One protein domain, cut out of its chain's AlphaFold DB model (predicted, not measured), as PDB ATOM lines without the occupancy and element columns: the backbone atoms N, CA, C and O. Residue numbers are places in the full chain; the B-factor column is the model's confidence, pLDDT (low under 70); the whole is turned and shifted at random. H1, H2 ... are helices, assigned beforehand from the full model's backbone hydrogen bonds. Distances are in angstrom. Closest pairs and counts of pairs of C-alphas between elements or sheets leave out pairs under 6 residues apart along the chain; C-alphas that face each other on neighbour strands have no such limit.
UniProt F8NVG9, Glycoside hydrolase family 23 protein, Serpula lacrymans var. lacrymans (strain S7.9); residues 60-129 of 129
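This is residues 60 to 129 of the 129 residues of the protein "Glycoside hydrolase family 23 protein" of Serpula lacrymans var. lacrymans (strain S7.9) (UniProt F8NVG9). A mostly loop-built domain with little regular structure: the longest helix, H1, and H3 meet at a steep tilt, while short H2 and H4 sit separately among loops. After H3, residues 103 to 121 swing out and fold back to H4. The 70 printed residues include four named helices, H1 to H4 in chain order, with 24 residues, and no named strand; the class is all helix. It is compact, with a radius of gyration of the C-alphas of 12.2 A, and spans 33 by 29 by 16 A.

H1, residues 60 to 67, touches H3, residues 96 to 102; their closest C-alphas, of Gly 65 and Leu 97, are 6.6 A apart. They run opposite ways at a steep tilt of 46 degrees. H2, residues 76 to 79, and H4, residues 122 to 126, touch no helix. Every O i to N i+4 pair is within hydrogen-bond range in H1 and H3; H4 has 0 of 1, but 2 of 2 O i to N i+3 pairs, and H2 is too short for an i+4 pair.

H1 begins at C-alpha 60 (19.094, 29.141, -45.935) and is 10.7 A long; H3 is 9.9 A, H2 5.3 A. H4, 8.2 A, ends at C-alpha 126 (33.544, 53.758, -44.605).

The C-alphas farthest apart, of Ser 85 and Gln 106, are 34.2 A apart. The printed part has no cut; the links H2 to H3 and H3 to H4 are long. Residues 127 to 129 have pLDDT under 70.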
ATOM      1  N   LEU A  60      19.652  27.804 -45.791       93.81
ATOM      2  CA  LEU A  60      19.094  29.141 -45.935       93.81
ATOM      3  C   LEU A  60      20.055  30.235 -45.454       93.81
ATOM      4  O   LEU A  60      20.176  31.262 -46.117       93.81
ATOM      5  N   LEU A  61      20.731  30.040 -44.319       94.31
ATOM      6  CA  LEU A  61      21.582  31.083 -43.740       94.31
ATOM      7  C   LEU A  61      22.844  31.286 -44.576       94.31
ATOM      8  O   LEU A  61      23.215  32.431 -44.839       94.31
ATOM      9  N   LEU A  62      23.446  30.194 -45.056       94.19
ATOM     10  CA  LEU A  62      24.554  30.265 -46.006       94.19
ATOM     11  C   LEU A  62      24.139  31.001 -47.284       94.19
ATOM     12  O   LEU A  62      24.879  31.854 -47.767       94.19
ATOM     13  N   SER A  63      22.939  30.722 -47.795       94.44
ATOM     14  CA  SER A  63      22.434  31.323 -49.035       94.44
ATOM     15  C   SER A  63      22.150  32.819 -48.902       94.44
ATOM     16  O   SER A  63      22.486  33.591 -49.796       94.44
ATOM     17  N   ILE A  64      21.579  33.255 -47.772       93.12
ATOM     18  CA  ILE A  64      21.383  34.685 -47.486       93.12
ATOM     19  C   ILE A  64      22.740  35.386 -47.362       93.12
ATOM     20  O   ILE A  64      22.922  36.456 -47.938       93.12
ATOM     21  N   GLY A  65      23.708  34.780 -46.665       93.00
ATOM     22  CA  GLY A  65      25.062  35.327 -46.572       93.00
ATOM     23  C   GLY A  65      25.736  35.442 -47.943       93.00
ATOM     24  O   GLY A  65      26.311  36.480 -48.267       93.00
ATOM     25  N   GLN A  66      25.629  34.409 -48.781       92.94
ATOM     26  CA  GLN A  66      26.189  34.405 -50.138       92.94
ATOM     27  C   GLN A  66      25.590  35.480 -51.042       92.94
ATOM     28  O   GLN A  66      26.302  36.004 -51.895       92.94
ATOM     29  N   TYR A  67      24.331  35.872 -50.828       86.06
ATOM     30  CA  TYR A  67      23.740  37.007 -51.539       86.06
ATOM     31  C   TYR A  67      24.511  38.315 -51.275       86.06
ATOM     32  O   TYR A  67      24.697  39.115 -52.184       86.06
ATOM     33  N   ASN A  68      25.051  38.488 -50.061       86.19
ATOM     34  CA  ASN A  68      25.949  39.592 -49.695       86.19
ATOM     35  C   ASN A  68      27.430  39.352 -50.077       86.19
ATOM     36  O   ASN A  68      28.298  40.186 -49.814       86.19
ATOM     37  N   GLY A  69      27.742  38.201 -50.675       88.19
ATOM     38  CA  GLY A  69      29.096  37.792 -51.043       88.19
ATOM     39  C   GLY A  69      29.845  36.988 -49.975       88.19
ATOM     40  O   GLY A  69      31.051  36.792 -50.114       88.19
ATOM     41  N   TRP A  70      29.173  36.508 -48.921       91.88
ATOM     42  CA  TRP A  70      29.807  35.611 -47.948       91.88
ATOM     43  C   TRP A  70      30.132  34.255 -48.583       91.88
ATOM     44  O   TRP A  70      29.485  33.834 -49.535       91.88
ATOM     45  N   PHE A  71      31.093  33.519 -48.027       92.69
ATOM     46  CA  PHE A  71      31.369  32.137 -48.427       92.69
ATOM     47  C   PHE A  71      31.634  31.252 -47.208       92.69
ATOM     48  O   PHE A  71      31.964  31.729 -46.121       92.69
ATOM     49  N   GLN A  72      31.470  29.938 -47.370       92.44
ATOM     50  CA  GLN A  72      31.685  28.995 -46.276       92.44
ATOM     51  C   GLN A  72      33.148  29.031 -45.814       92.44
ATOM     52  O   GLN A  72      34.064  28.840 -46.609       92.44
ATOM     53  N   GLY A  73      33.357  29.247 -44.514       92.69
ATOM     54  CA  GLY A  73      34.695  29.381 -43.933       92.69
ATOM     55  C   GLY A  73      35.302  30.782 -44.044       92.69
ATOM     56  O   GLY A  73      36.463  30.940 -43.677       92.69
ATOM     57  N   MET A  74      34.539  31.780 -44.509       93.62
ATOM     58  CA  MET A  74      34.948  33.186 -44.488       93.62
ATOM     59  C   MET A  74      35.365  33.613 -43.076       93.62
ATOM     60  O   MET A  74      34.682  33.335 -42.087       93.62
ATOM     61  N   THR A  75      36.491  34.309 -42.993       93.94
ATOM     62  CA  THR A  75      37.008  34.905 -41.763       93.94
ATOM     63  C   THR A  75      36.676  36.393 -41.693       93.94
ATOM     64  O   THR A  75      36.347  37.035 -42.690       93.94
ATOM     65  N   TYR A  76      36.835  36.986 -40.508       92.00
ATOM     66  CA  TYR A  76      36.743  38.439 -40.347       92.00
ATOM     67  C   TYR A  76      37.717  39.194 -41.270       92.00
ATOM     68  O   TYR A  76      37.380  40.250 -41.801       92.00
ATOM     69  N   ALA A  77      38.921  38.648 -41.478       91.88
ATOM     70  CA  ALA A  77      39.933  39.262 -42.333       91.88
ATOM     71  C   ALA A  77      39.503  39.276 -43.806       91.88
ATOM     72  O   ALA A  77      39.745  40.265 -44.490       91.88
ATOM     73  N   ASP A  78      38.822  38.223 -44.266       92.81
ATOM     74  CA  ASP A  78      38.283  38.165 -45.627       92.81
ATOM     75  C   ASP A  78      37.214  39.246 -45.830       92.81
ATOM     76  O   ASP A  78      37.295  40.031 -46.769       92.81
ATOM     77  N   ALA A  79      36.261  39.353 -44.898       90.31
ATOM     78  CA  ALA A  79      35.161  40.314 -44.992       90.31
ATOM     79  C   ALA A  79      35.609  41.787 -44.917       90.31
ATOM     80  O   ALA A  79      34.935  42.672 -45.445       90.31
ATOM     81  N   THR A  80      36.737  42.055 -44.250       90.31
ATOM     82  CA  THR A  80      37.264  43.410 -44.000       90.31
ATOM     83  C   THR A  80      38.506  43.747 -44.822       90.31
ATOM     84  O   THR A  80      39.116  44.797 -44.602       90.31
ATOM     85  N   ALA A  81      38.881  42.901 -45.787       88.44
ATOM     86  CA  ALA A  81      40.115  43.039 -46.562       88.44
ATOM     87  C   ALA A  81      40.272  44.428 -47.216       88.44
ATOM     88  O   ALA A  81      41.375  44.972 -47.270       88.44
ATOM     89  N   ASP A  82      39.159  45.034 -47.635       85.50
ATOM     90  CA  ASP A  82      39.116  46.319 -48.337       85.50
ATOM     91  C   ASP A  82      38.797  47.538 -47.454       85.50
ATOM     92  O   ASP A  82      38.649  48.655 -47.952       85.50
ATOM     93  N   GLN A  83      38.745  47.383 -46.127       83.56
ATOM     94  CA  GLN A  83      38.328  48.468 -45.224       83.56
ATOM     95  C   GLN A  83      39.199  49.737 -45.288       83.56
ATOM     96  O   GLN A  83      38.731  50.825 -44.957       83.56
ATOM     97  N   TYR A  84      40.452  49.618 -45.741       80.94
ATOM     98  CA  TYR A  84      41.396  50.735 -45.881       80.94
ATOM     99  C   TYR A  84      41.861  50.969 -47.323       80.94
ATOM    100  O   TYR A  84      42.710  51.830 -47.555       80.94
ATOM    101  N   SER A  85      41.331  50.228 -48.300       77.44
ATOM    102  CA  SER A  85      41.750  50.353 -49.703       77.44
ATOM    103  C   SER A  85      41.084  51.534 -50.423       77.44
ATOM    104  O   SER A  85      41.391  51.815 -51.579       77.44
ATOM    105  N   GLY A  86      40.165  52.240 -49.751       71.94
ATOM    106  CA  GLY A  86      39.314  53.269 -50.354       71.94
ATOM    107  C   GLY A  86      38.147  52.690 -51.165       71.94
ATOM    108  O   GLY A  86      37.254  53.440 -51.550       71.94
ATOM    109  N   ASN A  87      38.105  51.367 -51.370       76.69
ATOM    110  CA  ASN A  87      36.988  50.663 -51.989       76.69
ATOM    111  C   ASN A  87      36.089  50.021 -50.929       76.69
ATOM    112  O   ASN A  87      35.941  48.808 -50.831       76.69
ATOM    113  N   CYS A  88      35.449  50.868 -50.137       73.75
ATOM    114  CA  CYS A  88      34.597  50.436 -49.037       73.75
ATOM    115  C   CYS A  88      33.447  49.494 -49.422       73.75
ATOM    116  O   CYS A  88      32.943  48.760 -48.578       73.75
ATOM    117  N   ARG A  89      33.063  49.497 -50.700       70.00
ATOM    118  CA  ARG A  89      31.991  48.678 -51.270       70.00
ATOM    119  C   ARG A  89      32.426  47.246 -51.583       70.00
ATOM    120  O   ARG A  89      31.573  46.411 -51.838       70.00
ATOM    121  N   ALA A  90      33.729  46.965 -51.553       80.25
ATOM    122  CA  ALA A  90      34.255  45.610 -51.692       80.25
ATOM    123  C   ALA A  90      34.266  44.829 -50.367       80.25
ATOM    124  O   ALA A  90      34.483  43.622 -50.377       80.25
ATOM    125  N   GLN A  91      33.996  45.487 -49.232       87.88
ATOM    126  CA  GLN A  91      33.798  44.781 -47.968       87.88
ATOM    127  C   GLN A  91      32.477  44.011 -47.965       87.88
ATOM    128  O   GLN A  91      31.442  44.526 -48.387       87.88
ATOM    129  N   ASN A  92      32.489  42.817 -47.378       89.88
ATOM    130  CA  ASN A  92      31.258  42.105 -47.062       89.88
ATOM    131  C   ASN A  92      30.643  42.693 -45.785       89.88
ATOM    132  O   ASN A  92      31.337  42.946 -44.797       89.88
ATOM    133  N   ASN A  93      29.331  42.910 -45.790       90.44
ATOM    134  CA  ASN A  93      28.612  43.410 -44.625       90.44
ATOM    135  C   ASN A  93      28.484  42.275 -43.602       90.44
ATOM    136  O   ASN A  93      27.652  41.387 -43.779       90.44
ATOM    137  N   LEU A  94      29.273  42.306 -42.525       92.81
ATOM    138  CA  LEU A  94      29.237  41.267 -41.488       92.81
ATOM    139  C   LEU A  94      27.920  41.257 -40.693       92.81
ATOM    140  O   LEU A  94      27.579  40.252 -40.075       92.81
ATOM    141  N   ASP A  95      27.136  42.332 -40.759       93.00
ATOM    142  CA  ASP A  95      25.838  42.431 -40.092       93.00
ATOM    143  C   ASP A  95      24.666  42.047 -41.000       93.00
ATOM    144  O   ASP A  95      23.511  42.134 -40.574       93.00
ATOM    145  N   TYR A  96      24.930  41.605 -42.238       92.56
ATOM    146  CA  TYR A  96      23.895  41.375 -43.245       92.56
ATOM    147  C   TYR A  96      22.788  40.439 -42.745       92.56
ATOM    148  O   TYR A  96      21.614  40.785 -42.844       92.56
ATOM    149  N   LEU A  97      23.138  39.308 -42.118       94.00
ATOM    150  CA  LEU A  97      22.152  38.375 -41.554       94.00
ATOM    151  C   LEU A  97      21.325  38.995 -40.419       94.00
ATOM    152  O   LEU A  97      20.112  38.784 -40.361       94.00
ATOM    153  N   HIS A  98      21.952  39.776 -39.532       93.69
ATOM    154  CA  HIS A  98      21.249  40.448 -38.437       93.69
ATOM    155  C   HIS A  98      20.263  41.486 -38.974       93.69
ATOM    156  O   HIS A  98      19.109  41.520 -38.550       93.69
ATOM    157  N   GLN A  99      20.697  42.304 -39.928       92.81
ATOM    158  CA  GLN A  99      19.888  43.348 -40.551       92.81
ATOM    159  C   GLN A  99      18.746  42.754 -41.383       92.81
ATOM    160  O   GLN A  99      17.612  43.235 -41.304       92.81
ATOM    161  N   PHE A 100      19.012  41.676 -42.123       91.44
ATOM    162  CA  PHE A 100      18.021  41.004 -42.957       91.44
ATOM    163  C   PHE A 100      16.933  40.340 -42.116       91.44
ATOM    164  O   PHE A 100      15.754  40.672 -42.245       91.44
ATOM    165  N   LEU A 101      17.324  39.443 -41.207       93.94
ATOM    166  CA  LEU A 101      16.387  38.606 -40.460       93.94
ATOM    167  C   LEU A 101      15.707  39.358 -39.312       93.94
ATOM    168  O   LEU A 101      14.511  39.175 -39.083       93.94
ATOM    169  N   ASN A 102      16.440  40.222 -38.599       92.75
ATOM    170  CA  ASN A 102      15.878  40.962 -37.463       92.75
ATOM    171  C   ASN A 102      15.297  42.324 -37.851       92.75
ATOM    172  O   ASN A 102      14.530  42.896 -37.082       92.75
ATOM    173  N   GLY A 103      15.646  42.842 -39.030       90.75
ATOM    174  CA  GLY A 103      15.105  44.084 -39.565       90.75
ATOM    175  C   GLY A 103      14.071  43.813 -40.649       90.75
ATOM    176  O   GLY A 103      12.862  43.830 -40.413       90.75
ATOM    177  N   TRP A 104      14.554  43.549 -41.859       85.56
ATOM    178  CA  TRP A 104      13.725  43.560 -43.064       85.56
ATOM    179  C   TRP A 104      12.626  42.500 -43.075       85.56
ATOM    180  O   TRP A 104      11.486  42.829 -43.399       85.56
ATOM    181  N   CYS A 105      12.919  41.268 -42.649       88.06
ATOM    182  CA  CYS A 105      11.906  40.215 -42.511       88.06
ATOM    183  C   CYS A 105      10.825  40.548 -41.467       88.06
ATOM    184  O   CYS A 105       9.742  39.969 -41.506       88.06
ATOM    185  N   GLN A 106      11.094  41.493 -40.563       90.06
ATOM    186  CA  GLN A 106      10.151  41.986 -39.555       90.06
ATOM    187  C   GLN A 106       9.530  43.338 -39.931       90.06
ATOM    188  O   GLN A 106       8.871  43.962 -39.102       90.06
ATOM    189  N   ASN A 107       9.723  43.799 -41.173       84.69
ATOM    190  CA  ASN A 107       9.270  45.109 -41.640       84.69
ATOM    191  C   ASN A 107       9.863  46.284 -40.830       84.69
ATOM    192  O   ASN A 107       9.231  47.325 -40.649       84.69
ATOM    193  N   ILE A 108      11.092  46.119 -40.341       87.88
ATOM    194  CA  ILE A 108      11.874  47.148 -39.654       87.88
ATOM    195  C   ILE A 108      13.015  47.578 -40.580       87.88
ATOM    196  O   ILE A 108      13.752  46.750 -41.115       87.88
ATOM    197  N   ASN A 109      13.180  48.888 -40.777       85.12
ATOM    198  CA  ASN A 109      14.303  49.416 -41.546       85.12
ATOM    199  C   ASN A 109      15.595  49.297 -40.724       85.12
ATOM    200  O   ASN A 109      15.812  50.056 -39.778       85.12
ATOM    201  N   ALA A 110      16.457  48.359 -41.112       86.12
ATOM    202  CA  ALA A 110      17.698  48.079 -40.403       86.12
ATOM    203  C   ALA A 110      18.691  49.254 -40.408       86.12
ATOM    204  O   ALA A 110      19.460  49.391 -39.460       86.12
ATOM    205  N   TYR A 111      18.641  50.133 -41.416       80.44
ATOM    206  CA  TYR A 111      19.544  51.286 -41.521       80.44
ATOM    207  C   TYR A 111      19.178  52.438 -40.579       80.44
ATOM    208  O   TYR A 111      20.025  53.269 -40.270       80.44
ATOM    209  N   SER A 112      17.924  52.506 -40.121       86.00
ATOM    210  CA  SER A 112      17.440  53.579 -39.240       86.00
ATOM    211  C   SER A 112      17.047  53.095 -37.844       86.00
ATOM    212  O   SER A 112      16.530  53.884 -37.052       86.00
ATOM    213  N   ASN A 113      17.222  51.807 -37.540       88.62
ATOM    214  CA  ASN A 113      16.835  51.245 -36.251       88.62
ATOM    215  C   ASN A 113      17.750  51.752 -35.127       88.62
ATOM    216  O   ASN A 113      18.962  51.869 -35.307       88.62
ATOM    217  N   ASN A 114      17.175  52.021 -33.954       88.75
ATOM    218  CA  ASN A 114      17.919  52.438 -32.769       88.75
ATOM    219  C   ASN A 114      17.480  51.595 -31.558       88.75
ATOM    220  O   ASN A 114      16.316  51.698 -31.160       88.75
ATOM    221  N   PRO A 115      18.365  50.776 -30.961       89.19
ATOM    222  CA  PRO A 115      19.786  50.594 -31.300       89.19
ATOM    223  C   PRO A 115      20.010  49.973 -32.696       89.19
ATOM    224  O   PRO A 115      19.120  49.281 -33.195       89.19
ATOM    225  N   PRO A 116      21.167  50.214 -33.346       91.19
ATOM    226  CA  PRO A 116      21.458  49.649 -34.664       91.19
ATOM    227  C   PRO A 116      21.464  48.114 -34.621       91.19
ATOM    228  O   PRO A 116      21.871  47.511 -33.629       91.19
ATOM    229  N   LEU A 117      20.990  47.481 -35.699       91.88
ATOM    230  CA  LEU A 117      20.938  46.021 -35.820       91.88
ATOM    231  C   LEU A 117      22.265  45.492 -36.376       91.88
ATOM    232  O   LEU A 117      22.589  45.741 -37.538       91.88
ATOM    233  N   GLY A 118      23.010  44.759 -35.554       92.38
ATOM    234  CA  GLY A 118      24.309  44.194 -35.916       92.38
ATOM    235  C   GLY A 118      25.173  43.900 -34.693       92.38
ATOM    236  O   GLY A 118      24.770  44.155 -33.557       92.38
ATOM    237  N   GLU A 119      26.361  43.371 -34.951       92.50
ATOM    238  CA  GLU A 119      27.412  43.089 -33.973       92.50
ATOM    239  C   GLU A 119      28.742  43.747 -34.374       92.50
ATOM    240  O   GLU A 119      29.425  44.316 -33.522       92.50
ATOM    241  N   TYR A 120      29.105  43.706 -35.660       92.81
ATOM    242  CA  TYR A 120      30.445  44.065 -36.133       92.81
ATOM    243  C   TYR A 120      30.554  45.520 -36.568       92.81
ATOM    244  O   TYR A 120      31.551  46.184 -36.285       92.81
ATOM    245  N   PHE A 121      29.550  46.002 -37.295       90.94
ATOM    246  CA  PHE A 121      29.486  47.331 -37.885       90.94
ATOM    247  C   PHE A 121      30.729  47.688 -38.709       90.94
ATOM    248  O   PHE A 121      31.184  48.835 -38.704       90.94
ATOM    249  N   ASN A 122      31.295  46.712 -39.432       89.69
ATOM    250  CA  ASN A 122      32.546  46.884 -40.178       89.69
ATOM    251  C   ASN A 122      32.441  47.959 -41.271       89.69
ATOM    252  O   ASN A 122      33.410  48.659 -41.561       89.69
ATOM    253  N   LEU A 123      31.240  48.165 -41.811       87.06
ATOM    254  CA  LEU A 123      30.994  49.217 -42.791       87.06
ATOM    255  C   LEU A 123      31.027  50.636 -42.195       87.06
ATOM    256  O   LEU A 123      31.157  51.592 -42.950       87.06
ATOM    257  N   ASN A 124      31.001  50.820 -40.868       87.38
ATOM    258  CA  ASN A 124      31.095  52.160 -40.267       87.38
ATOM    259  C   ASN A 124      32.439  52.846 -40.545       87.38
ATOM    260  O   ASN A 124      32.507  54.075 -40.571       87.38
ATOM    261  N   VAL A 125      33.501  52.068 -40.789       83.94
ATOM    262  CA  VAL A 125      34.827  52.583 -41.181       83.94
ATOM    263  C   VAL A 125      34.753  53.391 -42.484       83.94
ATOM    264  O   VAL A 125      35.578  54.270 -42.718       83.94
ATOM    265  N   CYS A 126      33.728  53.147 -43.298       76.25
ATOM    266  CA  CYS A 126      33.544  53.758 -44.605       76.25
ATOM    267  C   CYS A 126      32.890  55.139 -44.593       76.25
ATOM    268  O   CYS A 126      32.903  55.819 -45.619       76.25
ATOM    269  N   GLY A 127      32.353  55.575 -43.449       65.69
ATOM    270  CA  GLY A 127      31.555  56.797 -43.357       65.69
ATOM    271  C   GLY A 127      30.219  56.705 -44.111       65.69
ATOM    272  O   GLY A 127      29.941  55.746 -44.828       65.69
ATOM    273  N   SER A 128      29.363  57.709 -43.923       52.41
ATOM    274  CA  SER A 128      28.087  57.819 -44.634       52.41
ATOM    275  C   SER A 128      28.353  58.235 -46.084       52.41
ATOM    276  O   SER A 128      28.651  59.403 -46.334       52.41
ATOM    277  N   SER A 129      28.296  57.295 -47.029       39.38
ATOM    278  CA  SER A 129      28.248  57.610 -48.464       39.38
ATOM    279  C   SER A 129      26.836  57.960 -48.900       39.38
ATOM    280  O   SER A 129      25.947  57.142 -48.569       39.38
TER     281      SER A 129